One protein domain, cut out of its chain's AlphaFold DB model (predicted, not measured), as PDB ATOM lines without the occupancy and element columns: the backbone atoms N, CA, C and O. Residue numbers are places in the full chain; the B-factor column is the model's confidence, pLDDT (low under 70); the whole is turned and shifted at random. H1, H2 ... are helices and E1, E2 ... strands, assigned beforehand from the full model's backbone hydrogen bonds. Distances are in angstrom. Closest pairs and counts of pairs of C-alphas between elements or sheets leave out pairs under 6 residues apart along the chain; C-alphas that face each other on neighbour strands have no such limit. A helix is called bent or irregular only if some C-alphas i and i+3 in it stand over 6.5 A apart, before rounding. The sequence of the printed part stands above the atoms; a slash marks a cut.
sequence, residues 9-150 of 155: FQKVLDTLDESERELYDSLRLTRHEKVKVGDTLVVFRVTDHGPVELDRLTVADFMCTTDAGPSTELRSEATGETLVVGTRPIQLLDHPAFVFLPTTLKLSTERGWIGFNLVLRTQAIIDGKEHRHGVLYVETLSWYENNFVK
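What this domain is: This is residues 9 to 150 of the 155 residues of an uncharacterized protein of Hyphomicrobiaceae bacterium (UniProt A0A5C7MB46). A strongly twisted, curled sheet of five strands, like part of a barrel, is partly face to face with the small hairpin E5 and E6; helix H3 covers part of one face of the large sheet, while H2 comes near the hairpin with residues 20 to 24 and H1 lies next to H2. The printed part has 142 residues with three named helices and seven named strands, in the order H1 H2 E1 E2 E3 E4 E5 E6 E7 H3. The large sheet runs E4 E3 E2 E1 E7, all antiparallel; the class is mixed. The whole is compact, with a radius of gyration of the C-alphas of 15.0 A, and spans 46 by 36 by 30 A.

Where its parts are: E2, residues 50 to 66, is the longest strand at 40.0 A and bends by 75 degrees at residue 63. E1, residues 40 to 47, measures 21.9 A and begins with C-alpha 40 at (26.550, -18.380, 2.263). E3, residues 69 to 76, measures 22.8 A; E4 is residues 82 to 85, 9.4 A, and E7 residues 136 to 140, 13.9 A. E5, residues 90 to 92, measures 6.5 A, and E6, residues 95 to 99, 10.8 A. H1, residues 10 to 13, measures 5.0 A and begins with C-alpha 10 at (0.895, -5.730, 0.419). H2, residues 18 to 26, measures 12.2 A. H3, residues 141 to 150, measures 12.0 A and ends with C-alpha 150 at (34.304, -22.252, -12.595); it is only just irregular, with C-alphas 147 and 150 6.8 A apart.

How they stand to each other: E1 E2 E3 E4 form a meander, each strand the antiparallel neighbour of the one before. N 43 and O 55 of E1 and E2 are 2.9 A apart, N 60 and O 73 of E2 and E3 2.8 A, N 83 and O 74 of E3 and E4 2.8 A, and N 44 and O 137 of E1 and E7 2.9 A, each within hydrogen-bond range. H3 on one face of this sheet gives two layers; its height over the sheet is 8.9 A, and it runs along the strands, at 15 degrees to E1 on the local plane. The hairpin E5 and E6, with N 92 and O 97 2.8 A apart, within hydrogen-bond range, forms a sandwich with the large sheet, two sheets face to face; the parts that face each other are 8.7 A apart centre to centre. The closest C-alphas of H2 and E6, Tyr 24 and Phe 98, are 7.2 A apart. H1 and H2 are close but not clearly touching. Every O i to N i+4 pair is within hydrogen-bond range in H2, 5 of 6 in H3; H1 is too short for one.

The domain as a whole: The C-alphas farthest apart, Asp 48 and Asp 67, are 45.7 A apart. The printed part has no cut. The links H2 to E1, 13 residues, and E6 to E7, 36 residues, are long. The mean pLDDT of the printed part is 71.4, and residues 9 to 13, 26 to 35, 62 to 69, 102 to 132 and 150 are under 70.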
ATOM      1  N   PHE A   9       1.423  -9.946   1.278       60.12
ATOM      2  CA  PHE A   9       2.540  -9.226   0.657       60.12
ATOM      3  C   PHE A   9       2.363  -7.693   0.662       60.12
ATOM      4  O   PHE A   9       3.291  -6.981   1.019       60.12
ATOM      5  N   GLN A  10       1.169  -7.171   0.355       65.81
ATOM      6  CA  GLN A  10       0.895  -5.730   0.419       65.81
ATOM      7  C   GLN A  10       1.052  -5.211   1.854       65.81
ATOM      8  O   GLN A  10       1.788  -4.259   2.070       65.81
ATOM      9  N   LYS A  11       0.488  -5.926   2.840       66.44
ATOM     10  CA  LYS A  11       0.629  -5.602   4.274       66.44
ATOM     11  C   LYS A  11       2.089  -5.611   4.771       66.44
ATOM     12  O   LYS A  11       2.354  -5.098   5.852       66.44
ATOM     13  N   VAL A  12       3.015  -6.208   4.014       65.00
ATOM     14  CA  VAL A  12       4.468  -6.184   4.256       65.00
ATOM     15  C   VAL A  12       5.117  -4.964   3.576       65.00
ATOM     16  O   VAL A  12       5.931  -4.293   4.207       65.00
ATOM     17  N   LEU A  13       4.716  -4.613   2.345       69.44
ATOM     18  CA  LEU A  13       5.170  -3.387   1.656       69.44
ATOM     19  C   LEU A  13       4.655  -2.089   2.296       69.44
ATOM     20  O   LEU A  13       5.272  -1.041   2.127       69.44
ATOM     21  N   ASP A  14       3.546  -2.164   3.031       75.75
ATOM     22  CA  ASP A  14       2.975  -1.063   3.815       75.75
ATOM     23  C   ASP A  14       3.790  -0.764   5.102       75.75
ATOM     24  O   ASP A  14       3.370   0.055   5.917       75.75
ATOM     25  N   THR A  15       4.933  -1.441   5.317       75.25
ATOM     26  CA  THR A  15       5.830  -1.233   6.476       75.25
ATOM     27  C   THR A  15       7.138  -0.502   6.158       75.25
ATOM     28  O   THR A  15       7.929  -0.300   7.077       75.25
ATOM     29  N   LEU A  16       7.344  -0.115   4.895       77.31
ATOM     30  CA  LEU A  16       8.495   0.660   4.416       77.31
ATOM     31  C   LEU A  16       8.196   2.165   4.421       77.31
ATOM     32  O   LEU A  16       7.048   2.558   4.190       77.31
ATOM     33  N   ASP A  17       9.216   3.001   4.635       83.56
ATOM     34  CA  ASP A  17       9.104   4.448   4.397       83.56
ATOM     35  C   ASP A  17       9.097   4.807   2.896       83.56
ATOM     36  O   ASP A  17       9.250   3.944   2.034       83.56
ATOM     37  N   GLU A  18       8.860   6.078   2.558       82.38
ATOM     38  CA  GLU A  18       8.755   6.533   1.162       82.38
ATOM     39  C   GLU A  18      10.046   6.283   0.358       82.38
ATOM     40  O   GLU A  18       9.977   5.835  -0.785       82.38
ATOM     41  N   SER A  19      11.218   6.473   0.968       79.44
ATOM     42  CA  SER A  19      12.526   6.276   0.331       79.44
ATOM     43  C   SER A  19      12.920   4.800   0.237       79.44
ATOM     44  O   SER A  19      13.385   4.343  -0.810       79.44
ATOM     45  N   GLU A  20      12.646   4.021   1.289       76.62
ATOM     46  CA  GLU A  20      12.758   2.563   1.252       76.62
ATOM     47  C   GLU A  20      11.833   1.977   0.183       76.62
ATOM     48  O   GLU A  20      12.204   1.027  -0.509       76.62
ATOM     49  N   ARG A  21      10.634   2.549   0.023       77.81
ATOM     50  CA  ARG A  21       9.633   2.076  -0.926       77.81
ATOM     51  C   ARG A  21       9.929   2.486  -2.363       77.81
ATOM     52  O   ARG A  21       9.719   1.661  -3.246       77.81
ATOM     53  N   GLU A  22      10.463   3.680  -2.617       75.50
ATOM     54  CA  GLU A  22      11.006   4.042  -3.934       75.50
ATOM     55  C   GLU A  22      12.158   3.105  -4.329       75.50
ATOM     56  O   GLU A  22      12.182   2.583  -5.449       75.50
ATOM     57  N   LEU A  23      13.075   2.821  -3.396       72.31
ATOM     58  CA  LEU A  23      14.154   1.862  -3.626       72.31
ATOM     59  C   LEU A  23      13.591   0.453  -3.877       72.31
ATOM     60  O   LEU A  23      13.987  -0.183  -4.854       72.31
ATOM     61  N   TYR A  24      12.629  -0.009  -3.074       71.38
ATOM     62  CA  TYR A  24      11.972  -1.311  -3.223       71.38
ATOM     63  C   TYR A  24      11.188  -1.451  -4.534       71.38
ATOM     64  O   TYR A  24      11.328  -2.460  -5.219       71.38
ATOM     65  N   ASP A  25      10.409  -0.450  -4.944       70.88
ATOM     66  CA  ASP A  25       9.655  -0.498  -6.203       70.88
ATOM     67  C   ASP A  25      10.602  -0.368  -7.426       70.88
ATOM     68  O   ASP A  25      10.263  -0.800  -8.533       70.88
ATOM     69  N   SER A  26      11.845   0.108  -7.227       64.12
ATOM     70  CA  SER A  26      12.948  -0.050  -8.193       64.12
ATOM     71  C   SER A  26      13.574  -1.463  -8.200       64.12
ATOM     72  O   SER A  26      14.132  -1.882  -9.224       64.12
ATOM     73  N   LEU A  27      13.436  -2.241  -7.113       62.19
ATOM     74  CA  LEU A  27      13.871  -3.645  -6.992       62.19
ATOM     75  C   LEU A  27      12.896  -4.573  -7.733       62.19
ATOM     76  O   LEU A  27      12.083  -5.315  -7.188       62.19
ATOM     77  N   ARG A  28      13.005  -4.490  -9.054       51.06
ATOM     78  CA  ARG A  28      12.003  -4.837 -10.068       51.06
ATOM     79  C   ARG A  28      11.529  -6.310 -10.134       51.06
ATOM     80  O   ARG A  28      10.775  -6.632 -11.050       51.06
ATOM     81  N   LEU A  29      11.985  -7.224  -9.269       53.78
ATOM     82  CA  LEU A  29      11.446  -8.591  -9.101       53.78
ATOM     83  C   LEU A  29      11.829  -9.193  -7.742       53.78
ATOM     84  O   LEU A  29      12.997  -9.183  -7.366       53.78
ATOM     85  N   THR A  30      10.888  -9.883  -7.098       55.94
ATOM     86  CA  THR A  30      11.155 -10.732  -5.928       55.94
ATOM     87  C   THR A  30      11.482 -12.178  -6.347       55.94
ATOM     88  O   THR A  30      11.016 -12.653  -7.385       55.94
ATOM     89  N   ARG A  31      12.290 -12.905  -5.557       61.47
ATOM     90  CA  ARG A  31      12.566 -14.346  -5.753       61.47
ATOM     91  C   ARG A  31      12.442 -15.115  -4.436       61.47
ATOM     92  O   ARG A  31      12.444 -14.529  -3.359       61.47
ATOM     93  N   HIS A  32      12.270 -16.430  -4.533       61.09
ATOM     94  CA  HIS A  32      12.093 -17.347  -3.410       61.09
ATOM     95  C   HIS A  32      13.241 -18.374  -3.399       61.09
ATOM     96  O   HIS A  32      13.213 -19.310  -4.196       61.09
ATOM     97  N   GLU A  33      14.236 -18.211  -2.517       64.75
ATOM     98  CA  GLU A  33      15.373 -19.145  -2.391       64.75
ATOM     99  C   GLU A  33      15.399 -19.956  -1.099       64.75
ATOM    100  O   GLU A  33      15.171 -19.433  -0.009       64.75
ATOM    101  N   LYS A  34      15.770 -21.233  -1.241       65.38
ATOM    102  CA  LYS A  34      15.901 -22.195  -0.141       65.38
ATOM    103  C   LYS A  34      17.346 -22.231   0.346       65.38
ATOM    104  O   LYS A  34      18.230 -22.595  -0.422       65.38
ATOM    105  N   VAL A  35      17.542 -21.927   1.624       69.00
ATOM    106  CA  VAL A  35      18.853 -21.877   2.289       69.00
ATOM    107  C   VAL A  35      18.894 -22.776   3.536       69.00
ATOM    108  O   VAL A  35      17.888 -23.394   3.906       69.00
ATOM    109  N   LYS A  36      20.052 -22.835   4.194       74.44
ATOM    110  CA  LYS A  36      20.345 -23.489   5.479       74.44
ATOM    111  C   LYS A  36      21.148 -22.587   6.398       74.44
ATOM    112  O   LYS A  36      21.857 -21.715   5.919       74.44
ATOM    113  N   VAL A  37      21.136 -22.893   7.693       78.81
ATOM    114  CA  VAL A  37      22.214 -22.462   8.594       78.81
ATOM    115  C   VAL A  37      23.543 -22.997   8.056       78.81
ATOM    116  O   VAL A  37      23.674 -24.197   7.808       78.81
ATOM    117  N   GLY A  38      24.507 -22.100   7.856       82.81
ATOM    118  CA  GLY A  38      25.786 -22.382   7.207       82.81
ATOM    119  C   GLY A  38      25.801 -22.231   5.680       82.81
ATOM    120  O   GLY A  38      26.874 -22.373   5.100       82.81
ATOM    121  N   ASP A  39      24.678 -21.918   5.019       83.50
ATOM    122  CA  ASP A  39      24.721 -21.478   3.618       83.50
ATOM    123  C   ASP A  39      25.194 -20.018   3.538       83.50
ATOM    124  O   ASP A  39      24.770 -19.161   4.321       83.50
ATOM    125  N   THR A  40      26.030 -19.726   2.541       87.56
ATOM    126  CA  THR A  40      26.550 -18.380   2.263       87.56
ATOM    127  C   THR A  40      25.857 -17.758   1.051       87.56
ATOM    128  O   THR A  40      25.685 -18.387  -0.001       87.56
ATOM    129  N   LEU A  41      25.500 -16.485   1.188       85.69
ATOM    130  CA  LEU A  41      24.991 -15.605   0.142       85.69
ATOM    131  C   LEU A  41      26.105 -14.643  -0.268       85.69
ATOM    132  O   LEU A  41      26.783 -14.098   0.597       85.69
ATOM    133  N   VAL A  42      26.300 -14.420  -1.563       86.56
ATOM    134  CA  VAL A  42      27.359 -13.543  -2.082       86.56
ATOM    135  C   VAL A  42      26.721 -12.276  -2.625       86.56
ATOM    136  O   VAL A  42      25.940 -12.346  -3.577       86.56
ATOM    137  N   VAL A  43      27.055 -11.129  -2.032       86.88
ATOM    138  CA  VAL A  43      26.703  -9.797  -2.538       86.88
ATOM    139  C   VAL A  43      27.789  -9.376  -3.521       86.88
ATOM    140  O   VAL A  43      28.968  -9.352  -3.172       86.88
ATOM    141  N   PHE A  44      27.423  -9.040  -4.757       84.62
ATOM    142  CA  PHE A  44      28.389  -8.645  -5.786       84.62
ATOM    143  C   PHE A  44      27.813  -7.624  -6.771       84.62
ATOM    144  O   PHE A  44      26.601  -7.505  -6.954       84.62
ATOM    145  N   ARG A  45      28.692  -6.892  -7.456       84.50
ATOM    146  CA  ARG A  45      28.355  -6.021  -8.593       84.50
ATOM    147  C   ARG A  45      29.083  -6.520  -9.832       84.50
ATOM    148  O   ARG A  45      30.274  -6.796  -9.755       84.50
ATOM    149  N   VAL A  46      28.418  -6.585 -10.985       82.94
ATOM    150  CA  VAL A  46      29.130  -6.872 -12.246       82.94
ATOM    151  C   VAL A  46      29.717  -5.588 -12.832       82.94
ATOM    152  O   VAL A  46      29.089  -4.529 -12.822       82.94
ATOM    153  N   THR A  47      30.946  -5.691 -13.325       83.88
ATOM    154  CA  THR A  47      31.757  -4.613 -13.898       83.88
ATOM    155  C   THR A  47      32.373  -5.060 -15.225       83.88
ATOM    156  O   THR A  47      32.283  -6.227 -15.605       83.88
ATOM    157  N   ASP A  48      33.069  -4.147 -15.898       79.50
ATOM    158  CA  ASP A  48      33.798  -4.378 -17.154       79.50
ATOM    159  C   ASP A  48      34.905  -5.445 -17.042       79.50
ATOM    160  O   ASP A  48      35.449  -5.896 -18.049       79.50
ATOM    161  N   HIS A  49      35.236  -5.870 -15.819       79.94
ATOM    162  CA  HIS A  49      36.233  -6.899 -15.517       79.94
ATOM    163  C   HIS A  49      35.622  -8.144 -14.844       79.94
ATOM    164  O   HIS A  49      36.350  -8.976 -14.309       79.94
ATOM    165  N   GLY A  50      34.291  -8.291 -14.884       81.69
ATOM    166  CA  GLY A  50      33.557  -9.386 -14.243       81.69
ATOM    167  C   GLY A  50      32.940  -8.987 -12.894       81.69
ATOM    168  O   GLY A  50      32.718  -7.794 -12.646       81.69
ATOM    169  N   PRO A  51      32.588  -9.956 -12.030       86.25
ATOM    170  CA  PRO A  51      32.019  -9.667 -10.721       86.25
ATOM    171  C   PRO A  51      33.072  -9.081  -9.774       86.25
ATOM    172  O   PRO A  51      34.185  -9.590  -9.654       86.25
ATOM    173  N   VAL A  52      32.677  -8.044  -9.046       88.56
ATOM    174  CA  VAL A  52      33.348  -7.573  -7.838       88.56
ATOM    175  C   VAL A  52      32.488  -8.016  -6.663       88.56
ATOM    176  O   VAL A  52      31.354  -7.556  -6.514       88.56
ATOM    177  N   GLU A  53      33.017  -8.941  -5.868       91.00
ATOM    178  CA  GLU A  53      32.433  -9.347  -4.590       91.00
ATOM    179  C   GLU A  53      32.472  -8.162  -3.611       91.00
ATOM    180  O   GLU A  53      33.453  -7.418  -3.576       91.00
ATOM    181  N   LEU A  54      31.384  -7.954  -2.870       90.00
ATOM    182  CA  LEU A  54      31.210  -6.836  -1.937       90.00
ATOM    183  C   LEU A  54      31.080  -7.325  -0.492       90.00
ATOM    184  O   LEU A  54      31.655  -6.708   0.398       90.00
ATOM    185  N   ASP A  55      30.358  -8.428  -0.274       91.31
ATOM    186  CA  ASP A  55      30.259  -9.112   1.019       91.31
ATOM    187  C   ASP A  55      29.802 -10.572   0.837       91.31
ATOM    188  O   ASP A  55      29.234 -10.952  -0.195       91.31
ATOM    189  N   ARG A  56      30.014 -11.384   1.873       91.88
ATOM    190  CA  ARG A  56      29.453 -12.722   2.048       91.88
ATOM    191  C   ARG A  56      28.609 -12.737   3.313       91.88
ATOM    192  O   ARG A  56      29.096 -12.437   4.397       91.88
ATOM    193  N   LEU A  57      27.343 -13.110   3.174       88.69
ATOM    194  CA  LEU A  57      26.404 -13.211   4.282       88.69
ATOM    195  C   LEU A  57      26.135 -14.684   4.568       88.69
ATOM    196  O   LEU A  57      25.442 -15.359   3.802       88.69
ATOM    197  N   THR A  58      26.681 -15.185   5.668       90.25
ATOM    198  CA  THR A  58      26.421 -16.550   6.131       90.25
ATOM    199  C   THR A  58      25.167 -16.566   7.004       90.25
ATOM    200  O   THR A  58      25.040 -15.786   7.949       90.25
ATOM    201  N   VAL A  59      24.236 -17.473   6.704       85.06
ATOM    202  CA  VAL A  59      23.041 -17.721   7.524       85.06
ATOM    203  C   VAL A  59      23.477 -18.356   8.851       85.06
ATOM    204  O   VAL A  59      23.974 -19.485   8.866       85.06
ATOM    205  N   ALA A  60      23.310 -17.642   9.963       83.94
ATOM    206  CA  ALA A  60      23.843 -18.026  11.271       83.94
ATOM    207  C   ALA A  60      22.847 -18.833  12.127       83.94
ATOM    208  O   ALA A  60      23.237 -19.847  12.702       83.94
ATOM    209  N   ASP A  61      21.571 -18.435  12.169       78.31
ATOM    210  CA  ASP A  61      20.493 -19.156  12.870       78.31
ATOM    211  C   ASP A  61      19.138 -18.941  12.161       78.31
ATOM    212  O   ASP A  61      18.934 -17.967  11.435       78.31
ATOM    213  N   PHE A  62      18.198 -19.858  12.373       66.06
ATOM    214  CA  PHE A  62      16.818 -19.869  11.889       66.06
ATOM    215  C   PHE A  62      15.754 -19.697  12.993       66.06
ATOM    216  O   PHE A  62      14.561 -19.649  12.675       66.06
ATOM    217  N   MET A  63      16.139 -19.698  14.274       63.44
ATOM    218  CA  MET A  63      15.218 -19.829  15.416       63.44
ATOM    219  C   MET A  63      15.160 -18.597  16.330       63.44
ATOM    220  O   MET A  63      14.825 -18.708  17.509       63.44
ATOM    221  N   CYS A  64      15.362 -17.401  15.779       58.91
ATOM    222  CA  CYS A  64      15.047 -16.161  16.482       58.91
ATOM    223  C   CYS A  64      13.518 -15.978  16.520       58.91
ATOM    224  O   CYS A  64      12.920 -15.338  15.653       58.91
ATOM    225  N   THR A  65      12.845 -16.571  17.509       53.69
ATOM    226  CA  THR A  65      11.446 -16.239  17.817       53.69
ATOM    227  C   THR A  65      11.407 -14.919  18.574       53.69
ATOM    228  O   THR A  65      11.732 -14.871  19.759       53.69
ATOM    229  N   THR A  66      11.011 -13.856  17.882       60.38
ATOM    230  CA  THR A  66      10.776 -12.529  18.469       60.38
ATOM    231  C   THR A  66       9.286 -12.335  18.745       60.38
ATOM    232  O   THR A  66       8.455 -13.092  18.237       60.38
ATOM    233  N   ASP A  67       8.916 -11.271  19.460       60.69
ATOM    234  CA  ASP A  67       7.507 -10.864  19.609       60.69
ATOM    235  C   ASP A  67       6.837 -10.525  18.256       60.69
ATOM    236  O   ASP A  67       5.613 -10.547  18.136       60.69
ATOM    237  N   ALA A  68       7.635 -10.260  17.211       59.78
ATOM    238  CA  ALA A  68       7.183 -10.075  15.828       59.78
ATOM    239  C   ALA A  68       7.077 -11.394  15.024       59.78
ATOM    240  O   ALA A  68       6.709 -11.372  13.846       59.78
ATOM    241  N   GLY A  69       7.377 -12.542  15.641       67.19
ATOM    242  CA  GLY A  69       7.302 -13.875  15.043       67.19
ATOM    243  C   GLY A  69       8.658 -14.438  14.580       67.19
ATOM    244  O   GLY A  69       9.698 -14.114  15.162       67.19
ATOM    245  N   PRO A  70       8.658 -15.328  13.565       71.25
ATOM    246  CA  PRO A  70       9.870 -15.921  13.001       71.25
ATOM    247  C   PRO A  70      10.886 -14.887  12.501       71.25
ATOM    248  O   PRO A  70      10.532 -13.987  11.737       71.25
ATOM    249  N   SER A  71      12.156 -15.083  12.858       78.19
ATOM    250  CA  SER A  71      13.302 -14.388  12.268       78.19
ATOM    251  C   SER A  71      14.539 -15.293  12.155       78.19
ATOM    252  O   SER A  71      14.637 -16.317  12.834       78.19
ATOM    253  N   THR A  72      15.453 -14.936  11.251       79.44
ATOM    254  CA  THR A  72      16.726 -15.623  10.964       79.44
ATOM    255  C   THR A  72      17.873 -14.621  11.036       79.44
ATOM    256  O   THR A  72      17.679 -13.445  10.733       79.44
ATOM    257  N   GLU A  73      19.065 -15.066  11.417       86.12
ATOM    258  CA  GLU A  73      20.266 -14.230  11.429       86.12
ATOM    259  C   GLU A  73      21.084 -14.423  10.151       86.12
ATOM    260  O   GLU A  73      21.450 -15.546   9.798       86.12
ATOM    261  N   LEU A  74      21.420 -13.318   9.483       86.62
ATOM    262  CA  LEU A  74      22.483 -13.253   8.481       86.62
ATOM    263  C   LEU A  74      23.686 -12.546   9.107       86.62
ATOM    264  O   LEU A  74      23.522 -11.462   9.658       86.62
ATOM    265  N   ARG A  75      24.888 -13.118   9.003       91.44
ATOM    266  CA  ARG A  75      26.122 -12.485   9.482       91.44
ATOM    267  C   ARG A  75      27.053 -12.151   8.322       91.44
ATOM    268  O   ARG A  75      27.391 -13.044   7.543       91.44
ATOM    269  N   SER A  76      27.485 -10.896   8.259       92.81
ATOM    270  CA  SER A  76      28.504 -10.409   7.328       92.81
ATOM    271  C   SER A  76      29.881 -10.993   7.629       92.81
ATOM    272  O   SER A  76      30.289 -11.098   8.789       92.81
ATOM    273  N   GLU A  77      30.617 -11.353   6.582       92.69
ATOM    274  CA  GLU A  77      32.030 -11.727   6.660       92.69
ATOM    275  C   GLU A  77      32.946 -10.507   6.457       92.69
ATOM    276  O   GLU A  77      34.054 -10.500   6.993       92.69
ATOM    277  N   ALA A  78      32.490  -9.459   5.758       88.94
ATOM    278  CA  ALA A  78      33.241  -8.214   5.575       88.94
ATOM    279  C   ALA A  78      33.234  -7.301   6.818       88.94
ATOM    280  O   ALA A  78      34.263  -6.700   7.131       88.94
ATOM    281  N   THR A  79      32.104  -7.188   7.529       90.56
ATOM    282  CA  THR A  79      31.962  -6.318   8.718       90.56
ATOM    283  C   THR A  79      31.885  -7.089  10.036       90.56
ATOM    284  O   THR A  79      32.190  -6.531  11.090       90.56
ATOM    285  N   GLY A  80      31.483  -8.365  10.000       89.75
ATOM    286  CA  GLY A  80      31.172  -9.156  11.196       89.75
ATOM    287  C   GLY A  80      29.800  -8.862  11.818       89.75
ATOM    288  O   GLY A  80      29.466  -9.460  12.841       89.75
ATOM    289  N   GLU A  81      29.009  -7.958  11.232       91.69
ATOM    290  CA  GLU A  81      27.693  -7.554  11.738       91.69
ATOM    291  C   GLU A  81      26.623  -8.640  11.531       91.69
ATOM    292  O   GLU A  81      26.635  -9.357  10.528       91.69
ATOM    293  N   THR A  82      25.676  -8.738  12.472       89.25
ATOM    294  CA  THR A  82      24.526  -9.654  12.401       89.25
ATOM    295  C   THR A  82      23.233  -8.887  12.126       89.25
ATOM    296  O   THR A  82      22.794  -8.075  12.939       89.25
ATOM    297  N   LEU A  83      22.580  -9.215  11.013       87.06
ATOM    298  CA  LEU A  83      21.282  -8.700  10.591       87.06
ATOM    299  C   LEU A  83      20.170  -9.709  10.932       87.06
ATOM    300  O   LEU A  83      20.148 -10.824  10.407       87.06
ATOM    301  N   VAL A  84      19.221  -9.309  11.785       85.81
ATOM    302  CA  VAL A  84      18.058 -10.135  12.164       85.81
ATOM    303  C   VAL A  84      16.920  -9.927  11.161       85.81
ATOM    304  O   VAL A  84      16.190  -8.937  11.210       85.81
ATOM    305  N   VAL A  85      16.751 -10.876  10.247       80.12
ATOM    306  CA  VAL A  85      15.748 -10.840   9.177       80.12
ATOM    307  C   VAL A  85      14.420 -11.413   9.673       80.12
ATOM    308  O   VAL A  85      14.285 -12.620   9.862       80.12
ATOM    309  N   GLY A  86      13.426 -10.544   9.863       78.06
ATOM    310  CA  GLY A  86      12.040 -10.915  10.176       78.06
ATOM    311  C   GLY A  86      11.124 -10.961   8.947       78.06
ATOM    312  O   GLY A  86      11.572 -11.020   7.805       78.06
ATOM    313  N   THR A  87       9.810 -10.906   9.169       75.25
ATOM    314  CA  THR A  87       8.777 -10.935   8.108       75.25
ATOM    315  C   THR A  87       8.528  -9.596   7.397       75.25
ATOM    316  O   THR A  87       7.737  -9.547   6.455       75.25
ATOM    317  N   ARG A  88       9.195  -8.514   7.825       76.31
ATOM    318  CA  ARG A  88       9.200  -7.190   7.173       76.31
ATOM    319  C   ARG A  88      10.466  -7.024   6.323       76.31
ATOM    320  O   ARG A  88      11.486  -7.585   6.727       76.31
ATOM    321  N   PRO A  89      10.445  -6.274   5.203       75.44
ATOM    322  CA  PRO A  89      11.642  -6.018   4.412       75.44
ATOM    323  C   PRO A  89      12.564  -5.096   5.201       75.44
ATOM    324  O   PRO A  89      12.113  -4.106   5.767       75.44
ATOM    325  N   ILE A  90      13.843  -5.446   5.241       78.25
ATOM    326  CA  ILE A  90      14.909  -4.622   5.814       78.25
ATOM    327  C   ILE A  90      16.053  -4.528   4.808       78.25
ATOM    328  O   ILE A  90      16.280  -5.475   4.044       78.25
ATOM    329  N   GLN A  91      16.743  -3.388   4.775       79.62
ATOM    330  CA  GLN A  91      17.905  -3.222   3.908       79.62
ATOM    331  C   GLN A  91      19.040  -4.161   4.348       79.62
ATOM    332  O   GLN A  91      19.230  -4.447   5.533       79.62
ATOM    333  N   LEU A  92      19.785  -4.669   3.371       79.62
ATOM    334  CA  LEU A  92      20.878  -5.610   3.555       79.62
ATOM    335  C   LEU A  92      22.174  -4.887   3.959       79.62
ATOM    336  O   LEU A  92      23.097  -4.767   3.153       79.62
ATOM    337  N   LEU A  93      22.232  -4.401   5.203       83.62
ATOM    338  CA  LEU A  93      23.316  -3.533   5.691       83.62
ATOM    339  C   LEU A  93      23.444  -2.288   4.780       83.62
ATOM    340  O   LEU A  93      22.431  -1.753   4.325       83.62
ATOM    341  N   ASP A  94      24.660  -1.845   4.457       81.94
ATOM    342  CA  ASP A  94      24.924  -0.723   3.537       81.94
ATOM    343  C   ASP A  94      24.623  -1.031   2.049       81.94
ATOM    344  O   ASP A  94      24.865  -0.199   1.168       81.94
ATOM    345  N   HIS A  95      24.122  -2.226   1.713       80.50
ATOM    346  CA  HIS A  95      23.827  -2.596   0.330       80.50
ATOM    347  C   HIS A  95      22.382  -2.240  -0.065       80.50
ATOM    348  O   HIS A  95      21.453  -2.638   0.637       80.50
ATOM    349  N   PRO A  96      22.143  -1.594  -1.229       74.00
ATOM    350  CA  PRO A  96      20.797  -1.284  -1.728       74.00
ATOM    351  C   PRO A  96      20.068  -2.532  -2.274       74.00
ATOM    352  O   PRO A  96      19.809  -2.669  -3.470       74.00
ATOM    353  N   ALA A  97      19.754  -3.460  -1.372       74.75
ATOM    354  CA  ALA A  97      18.952  -4.662  -1.567       74.75
ATOM    355  C   ALA A  97      18.116  -4.913  -0.297       74.75
ATOM    356  O   ALA A  97      18.575  -4.616   0.802       74.75
ATOM    357  N   PHE A  98      16.914  -5.485  -0.428       75.75
ATOM    358  CA  PHE A  98      16.028  -5.780   0.709       75.75
ATOM    359  C   PHE A  98      15.854  -7.283   0.936       75.75
ATOM    360  O   PHE A  98      15.701  -8.048  -0.016       75.75
ATOM    361  N   VAL A  99      15.794  -7.701   2.201       76.81
ATOM    362  CA  VAL A  99      15.558  -9.095   2.604       76.81
ATOM    363  C   VAL A  99      14.409  -9.193   3.611       76.81
ATOM    364  O   VAL A  99      14.225  -8.306   4.437       76.81
ATOM    365  N   PHE A 100      13.616 -10.265   3.530       77.06
ATOM    366  CA  PHE A 100      12.596 -10.627   4.520       77.06
ATOM    367  C   PHE A 100      12.268 -12.115   4.465       77.06
ATOM    368  O   PHE A 100      12.629 -12.818   3.519       77.06
ATOM    369  N   LEU A 101      11.534 -12.579   5.471       72.75
ATOM    370  CA  LEU A 101      10.962 -13.913   5.529       72.75
ATOM    371  C   LEU A 101       9.501 -13.929   5.061       72.75
ATOM    372  O   LEU A 101       8.717 -13.048   5.416       72.75
ATOM    373  N   PRO A 102       9.082 -14.959   4.312       65.56
ATOM    374  CA  PRO A 102       7.707 -15.075   3.853       65.56
ATOM    375  C   PRO A 102       6.757 -15.397   5.010       65.56
ATOM    376  O   PRO A 102       6.954 -16.346   5.765       65.56
ATOM    377  N   THR A 103       5.654 -14.659   5.093       62.44
ATOM    378  CA  THR A 103       4.636 -14.802   6.150       62.44
ATOM    379  C   THR A 103       3.880 -16.136   6.138       62.44
ATOM    380  O   THR A 103       3.200 -16.466   7.105       62.44
ATOM    381  N   THR A 104       3.981 -16.917   5.060       56.34
ATOM    382  CA  THR A 104       3.323 -18.225   4.895       56.34
ATOM    383  C   THR A 104       4.196 -19.414   5.310       56.34
ATOM    384  O   THR A 104       3.799 -20.564   5.105       56.34
ATOM    385  N   LEU A 105       5.391 -19.170   5.858       59.66
ATOM    386  CA  LEU A 105       6.356 -20.233   6.112       59.66
ATOM    387  C   LEU A 105       5.990 -21.143   7.284       59.66
ATOM    388  O   LEU A 105       5.433 -20.722   8.295       59.66
ATOM    389  N   LYS A 106       6.403 -22.406   7.164       52.66
ATOM    390  CA  LYS A 106       6.431 -23.367   8.264       52.66
ATOM    391  C   LYS A 106       7.881 -23.717   8.564       52.66
ATOM    392  O   LYS A 106       8.528 -24.392   7.767       52.66
ATOM    393  N   LEU A 107       8.374 -23.256   9.711       51.81
ATOM    394  CA  LEU A 107       9.660 -23.691  10.248       51.81
ATOM    395  C   LEU A 107       9.577 -25.197  10.549       51.81
ATOM    396  O   LEU A 107       8.613 -25.648  11.167       51.81
ATOM    397  N   SER A 108      10.567 -25.976  10.108       50.31
ATOM    398  CA  SER A 108      10.663 -27.410  10.405       50.31
ATOM    399  C   SER A 108      12.016 -27.698  11.043       50.31
ATOM    400  O   SER A 108      13.035 -27.838  10.367       50.31
ATOM    401  N   THR A 109      12.016 -27.746  12.373       50.84
ATOM    402  CA  THR A 109      13.207 -27.961  13.205       50.84
ATOM    403  C   THR A 109      13.758 -29.382  13.081       50.84
ATOM    404  O   THR A 109      14.968 -29.580  13.079       50.84
ATOM    405  N   GLU A 110      12.883 -30.371  12.886       46.53
ATOM    406  CA  GLU A 110      13.203 -31.808  12.914       46.53
ATOM    407  C   GLU A 110      14.100 -32.312  11.766       46.53
ATOM    408  O   GLU A 110      14.502 -33.476  11.771       46.53
ATOM    409  N   ARG A 111      14.382 -31.489  10.743       44.34
ATOM    410  CA  ARG A 111      15.123 -31.921   9.536       44.34
ATOM    411  C   ARG A 111      16.312 -31.047   9.143       44.34
ATOM    412  O   ARG A 111      16.956 -31.357   8.144       44.34
ATOM    413  N   GLY A 112      16.610 -29.975   9.881       51.91
ATOM    414  CA  GLY A 112      17.783 -29.121   9.629       51.91
ATOM    415  C   GLY A 112      17.796 -28.369   8.286       51.91
ATOM    416  O   GLY A 112      18.850 -27.906   7.868       51.91
ATOM    417  N   TRP A 113      16.656 -28.251   7.593       46.72
ATOM    418  CA  TRP A 113      16.522 -27.536   6.315       46.72
ATOM    419  C   TRP A 113      15.211 -26.736   6.305       46.72
ATOM    420  O   TRP A 113      14.135 -27.325   6.191       46.72
ATOM    421  N   ILE A 114      15.292 -25.403   6.401       54.22
ATOM    422  CA  ILE A 114      14.131 -24.500   6.345       54.22
ATOM    423  C   ILE A 114      14.250 -23.621   5.101       54.22
ATOM    424  O   ILE A 114      15.069 -22.711   5.030       54.22
ATOM    425  N   GLY A 115      13.410 -23.890   4.102       50.84
ATOM    426  CA  GLY A 115      13.336 -23.052   2.912       50.84
ATOM    427  C   GLY A 115      12.577 -21.764   3.203       50.84
ATOM    428  O   GLY A 115      11.353 -21.797   3.229       50.84
ATOM    429  N   PHE A 116      13.293 -20.659   3.406       49.16
ATOM    430  CA  PHE A 116      12.736 -19.302   3.406       49.16
ATOM    431  C   PHE A 116      12.475 -18.815   1.964       49.16
ATOM    432  O   PHE A 116      12.527 -19.604   1.024       49.16
ATOM    433  N   ASN A 117      12.159 -17.528   1.785       46.12
ATOM    434  CA  ASN A 117      12.055 -16.886   0.472       46.12
ATOM    435  C   ASN A 117      12.921 -15.620   0.474       46.12
ATOM    436  O   ASN A 117      12.475 -14.561   0.895       46.12
ATOM    437  N   LEU A 118      14.169 -15.752   0.035       49.38
ATOM    438  CA  LEU A 118      15.159 -14.676   0.025       49.38
ATOM    439  C   LEU A 118      14.892 -13.636  -1.093       49.38
ATOM    440  O   LEU A 118      15.229 -13.863  -2.254       49.38
ATOM    441  N   VAL A 119      14.322 -12.476  -0.755       49.38
ATOM    442  CA  VAL A 119      13.869 -11.455  -1.735       49.38
ATOM    443  C   VAL A 119      14.990 -10.506  -2.226       49.38
ATOM    444  O   VAL A 119      14.758  -9.379  -2.649       49.38
ATOM    445  N   LEU A 120      16.231 -10.990  -2.264       49.94
ATOM    446  CA  LEU A 120      17.420 -10.205  -2.612       49.94
ATOM    447  C   LEU A 120      17.585  -9.942  -4.124       49.94
ATOM    448  O   LEU A 120      18.534 -10.419  -4.746       49.94
ATOM    449  N   ARG A 121      16.674  -9.175  -4.742       50.59
ATOM    450  CA  ARG A 121      16.812  -8.760  -6.151       50.59
ATOM    451  C   ARG A 121      16.436  -7.307  -6.453       50.59
ATOM    452  O   ARG A 121      15.360  -6.998  -6.958       50.59
ATOM    453  N   THR A 122      17.463  -6.462  -6.436       39.78
ATOM    454  CA  THR A 122      17.789  -5.698  -7.653       39.78
ATOM    455  C   THR A 122      17.669  -6.617  -8.878       39.78
ATOM    456  O   THR A 122      18.333  -7.648  -8.983       39.78
ATOM    457  N   GLN A 123      16.756  -6.293  -9.794       43.75
ATOM    458  CA  GLN A 123      16.429  -7.185 -10.906       43.75
ATOM    459  C   GLN A 123      17.548  -7.217 -11.957       43.75
ATOM    460  O   GLN A 123      17.750  -6.255 -12.693       43.75
ATOM    461  N   ALA A 124      18.105  -8.405 -12.179       35.03
ATOM    462  CA  ALA A 124      18.289  -8.885 -13.543       35.03
ATOM    463  C   ALA A 124      17.650 -10.270 -13.683       35.03
ATOM    464  O   ALA A 124      17.898 -11.175 -12.883       35.03
ATOM    465  N   ILE A 125      16.832 -10.445 -14.720       38.75
ATOM    466  CA  ILE A 125      16.518 -11.780 -15.221       38.75
ATOM    467  C   ILE A 125      17.750 -12.216 -16.013       38.75
ATOM    468  O   ILE A 125      17.949 -11.784 -17.145       38.75
ATOM    469  N   ILE A 126      18.599 -13.045 -15.406       47.44
ATOM    470  CA  ILE A 126      19.641 -13.758 -16.146       47.44
ATOM    471  C   ILE A 126      18.947 -14.918 -16.868       47.44
ATOM    472  O   ILE A 126      18.989 -16.064 -16.419       47.44
ATOM    473  N   ASP A 127      18.291 -14.608 -17.989       42.84
ATOM    474  CA  ASP A 127      17.877 -15.601 -18.985       42.84
ATOM    475  C   ASP A 127      19.145 -16.101 -19.693       42.84
ATOM    476  O   ASP A 127      19.547 -15.663 -20.771       42.84
ATOM    477  N   GLY A 128      19.869 -16.965 -18.983       45.00
ATOM    478  CA  GLY A 128      21.127 -17.570 -19.397       45.00
ATOM    479  C   GLY A 128      22.365 -16.669 -19.332       45.00
ATOM    480  O   GLY A 128      23.400 -17.177 -18.911       45.00
ATOM    481  N   LYS A 129      22.324 -15.403 -19.797       47.78
ATOM    482  CA  LYS A 129      23.574 -14.648 -20.095       47.78
ATOM    483  C   LYS A 129      23.637 -13.133 -19.824       47.78
ATOM    484  O   LYS A 129      24.741 -12.596 -19.855       47.78
ATOM    485  N   GLU A 130      22.539 -12.413 -19.570       51.06
ATOM    486  CA  GLU A 130      22.621 -10.951 -19.353       51.06
ATOM    487  C   GLU A 130      23.049 -10.558 -17.927       51.06
ATOM    488  O   GLU A 130      22.229 -10.278 -17.049       51.06
ATOM    489  N   HIS A 131      24.361 -10.446 -17.718       63.06
ATOM    490  CA  HIS A 131      24.902  -9.621 -16.640       63.06
ATOM    491  C   HIS A 131      24.896  -8.144 -17.058       63.06
ATOM    492  O   HIS A 131      25.255  -7.816 -18.188       63.06
ATOM    493  N   ARG A 132      24.498  -7.241 -16.155       67.50
ATOM    494  CA  ARG A 132      24.413  -5.801 -16.433       67.50
ATOM    495  C   ARG A 132      25.412  -5.034 -15.576       67.50
ATOM    496  O   ARG A 132      25.447  -5.176 -14.357       67.50
ATOM    497  N   HIS A 133      26.226  -4.226 -16.240       71.00
ATOM    498  CA  HIS A 133      27.324  -3.490 -15.628       71.00
ATOM    499  C   HIS A 133      26.771  -2.451 -14.638       71.00
ATOM    500  O   HIS A 133      25.772  -1.786 -14.914       71.00
ATOM    501  N   GLY A 134      27.383  -2.353 -13.457       70.88
ATOM    502  CA  GLY A 134      26.948  -1.483 -12.359       70.88
ATOM    503  C   GLY A 134      25.828  -2.047 -11.473       70.88
ATOM    504  O   GLY A 134      25.701  -1.614 -10.324       70.88
ATOM    505  N   VAL A 135      25.057  -3.035 -11.946       75.31
ATOM    506  CA  VAL A 135      23.937  -3.624 -11.191       75.31
ATOM    507  C   VAL A 135      24.454  -4.440 -10.002       75.31
ATOM    508  O   VAL A 135      25.428  -5.187 -10.122       75.31
ATOM    509  N   LEU A 136      23.805  -4.264  -8.847       76.81
ATOM    510  CA  LEU A 136      24.005  -5.076  -7.647       76.81
ATOM    511  C   LEU A 136      23.255  -6.406  -7.786       76.81
ATOM    512  O   LEU A 136      22.147  -6.447  -8.320       76.81
ATOM    513  N   TYR A 137      23.826  -7.469  -7.246       78.19
ATOM    514  CA  TYR A 137      23.257  -8.806  -7.193       78.19
ATOM    515  C   TYR A 137      23.480  -9.397  -5.800       78.19
ATOM    516  O   TYR A 137      24.509  -9.134  -5.174       78.19
ATOM    517  N   VAL A 138      22.565 -10.259  -5.356       81.25
ATOM    518  CA  VAL A 138      22.872 -11.252  -4.323       81.25
ATOM    519  C   VAL A 138      22.350 -12.607  -4.778       81.25
ATOM    520  O   VAL A 138      21.201 -12.737  -5.196       81.25
ATOM    521  N   GLU A 139      23.209 -13.614  -4.732       81.56
ATOM    522  CA  GLU A 139      22.905 -14.987  -5.141       81.56
ATOM    523  C   GLU A 139      23.577 -15.960  -4.154       81.56
ATOM    524  O   GLU A 139      24.428 -15.559  -3.358       81.56
ATOM    525  N   THR A 140      23.214 -17.243  -4.163       82.56
ATOM    526  CA  THR A 140      23.881 -18.229  -3.291       82.56
ATOM    527  C   THR A 140      25.324 -18.467  -3.745       82.56
ATOM    528  O   THR A 140      25.616 -18.412  -4.942       82.56
ATOM    529  N   LEU A 141      26.233 -18.792  -2.817       84.38
ATOM    530  CA  LEU A 141      27.640 -19.080  -3.139       84.38
ATOM    531  C   LEU A 141      27.776 -20.155  -4.228       84.38
ATOM    532  O   LEU A 141      28.538 -19.983  -5.174       84.38
ATOM    533  N   SER A 142      26.961 -21.213  -4.166       82.69
ATOM    534  CA  SER A 142      26.951 -22.256  -5.198       82.69
ATOM    535  C   SER A 142      26.535 -21.726  -6.577       82.69
ATOM    536  O   SER A 142      27.107 -22.131  -7.590       82.69
ATOM    537  N   TRP A 143      25.576 -20.795  -6.656       82.31
ATOM    538  CA  TRP A 143      25.236 -20.144  -7.924       82.31
ATOM    539  C   TRP A 143      26.399 -19.271  -8.419       82.31
ATOM    540  O   TRP A 143      26.801 -19.394  -9.577       82.31
ATOM    541  N   TYR A 144      26.983 -18.452  -7.541       81.94
ATOM    542  CA  TYR A 144      28.086 -17.542  -7.866       81.94
ATOM    543  C   TYR A 144      29.318 -18.293  -8.398       81.94
ATOM    544  O   TYR A 144      29.837 -17.980  -9.472       81.94
ATOM    545  N   GLU A 145      29.728 -19.364  -7.715       84.75
ATOM    546  CA  GLU A 145      30.835 -20.225  -8.139       84.75
ATOM    547  C   GLU A 145      30.598 -20.876  -9.505       84.75
ATOM    548  O   GLU A 145      31.514 -20.945 -10.326       84.75
ATOM    549  N   ASN A 146      29.377 -21.357  -9.761       82.19
ATOM    550  CA  ASN A 146      29.036 -22.026 -11.015       82.19
ATOM    551  C   ASN A 146      28.970 -21.065 -12.216       82.19
ATOM    552  O   ASN A 146      29.210 -21.511 -13.334       82.19
ATOM    553  N   ASN A 147      28.666 -19.778 -12.002       78.50
ATOM    554  CA  ASN A 147      28.529 -18.791 -13.084       78.50
ATOM    555  C   ASN A 147      29.796 -17.955 -13.323       78.50
ATOM    556  O   ASN A 147      30.010 -17.512 -14.448       78.50
ATOM    557  N   PHE A 148      30.645 -17.758 -12.307       80.06
ATOM    558  CA  PHE A 148      31.837 -16.909 -12.427       80.06
ATOM    559  C   PHE A 148      33.155 -17.626 -12.123       80.06
ATOM    560  O   PHE A 148      34.096 -17.521 -12.902       80.06
ATOM    561  N   VAL A 149      33.240 -18.382 -11.022       73.56
ATOM    562  CA  VAL A 149      34.523 -18.964 -10.574       73.56
ATOM    563  C   VAL A 149      34.941 -20.144 -11.458       73.56
ATOM    564  O   VAL A 149      36.080 -20.208 -11.918       73.56
ATOM    565  N   LYS A 150      34.015 -21.058 -11.773       56.75
ATOM    566  CA  LYS A 150      34.304 -22.252 -12.595       56.75
ATOM    567  C   LYS A 150      34.543 -21.946 -14.076       56.75
ATOM    568  O   LYS A 150      35.079 -22.795 -14.780       56.75
TER     569      LYS A 150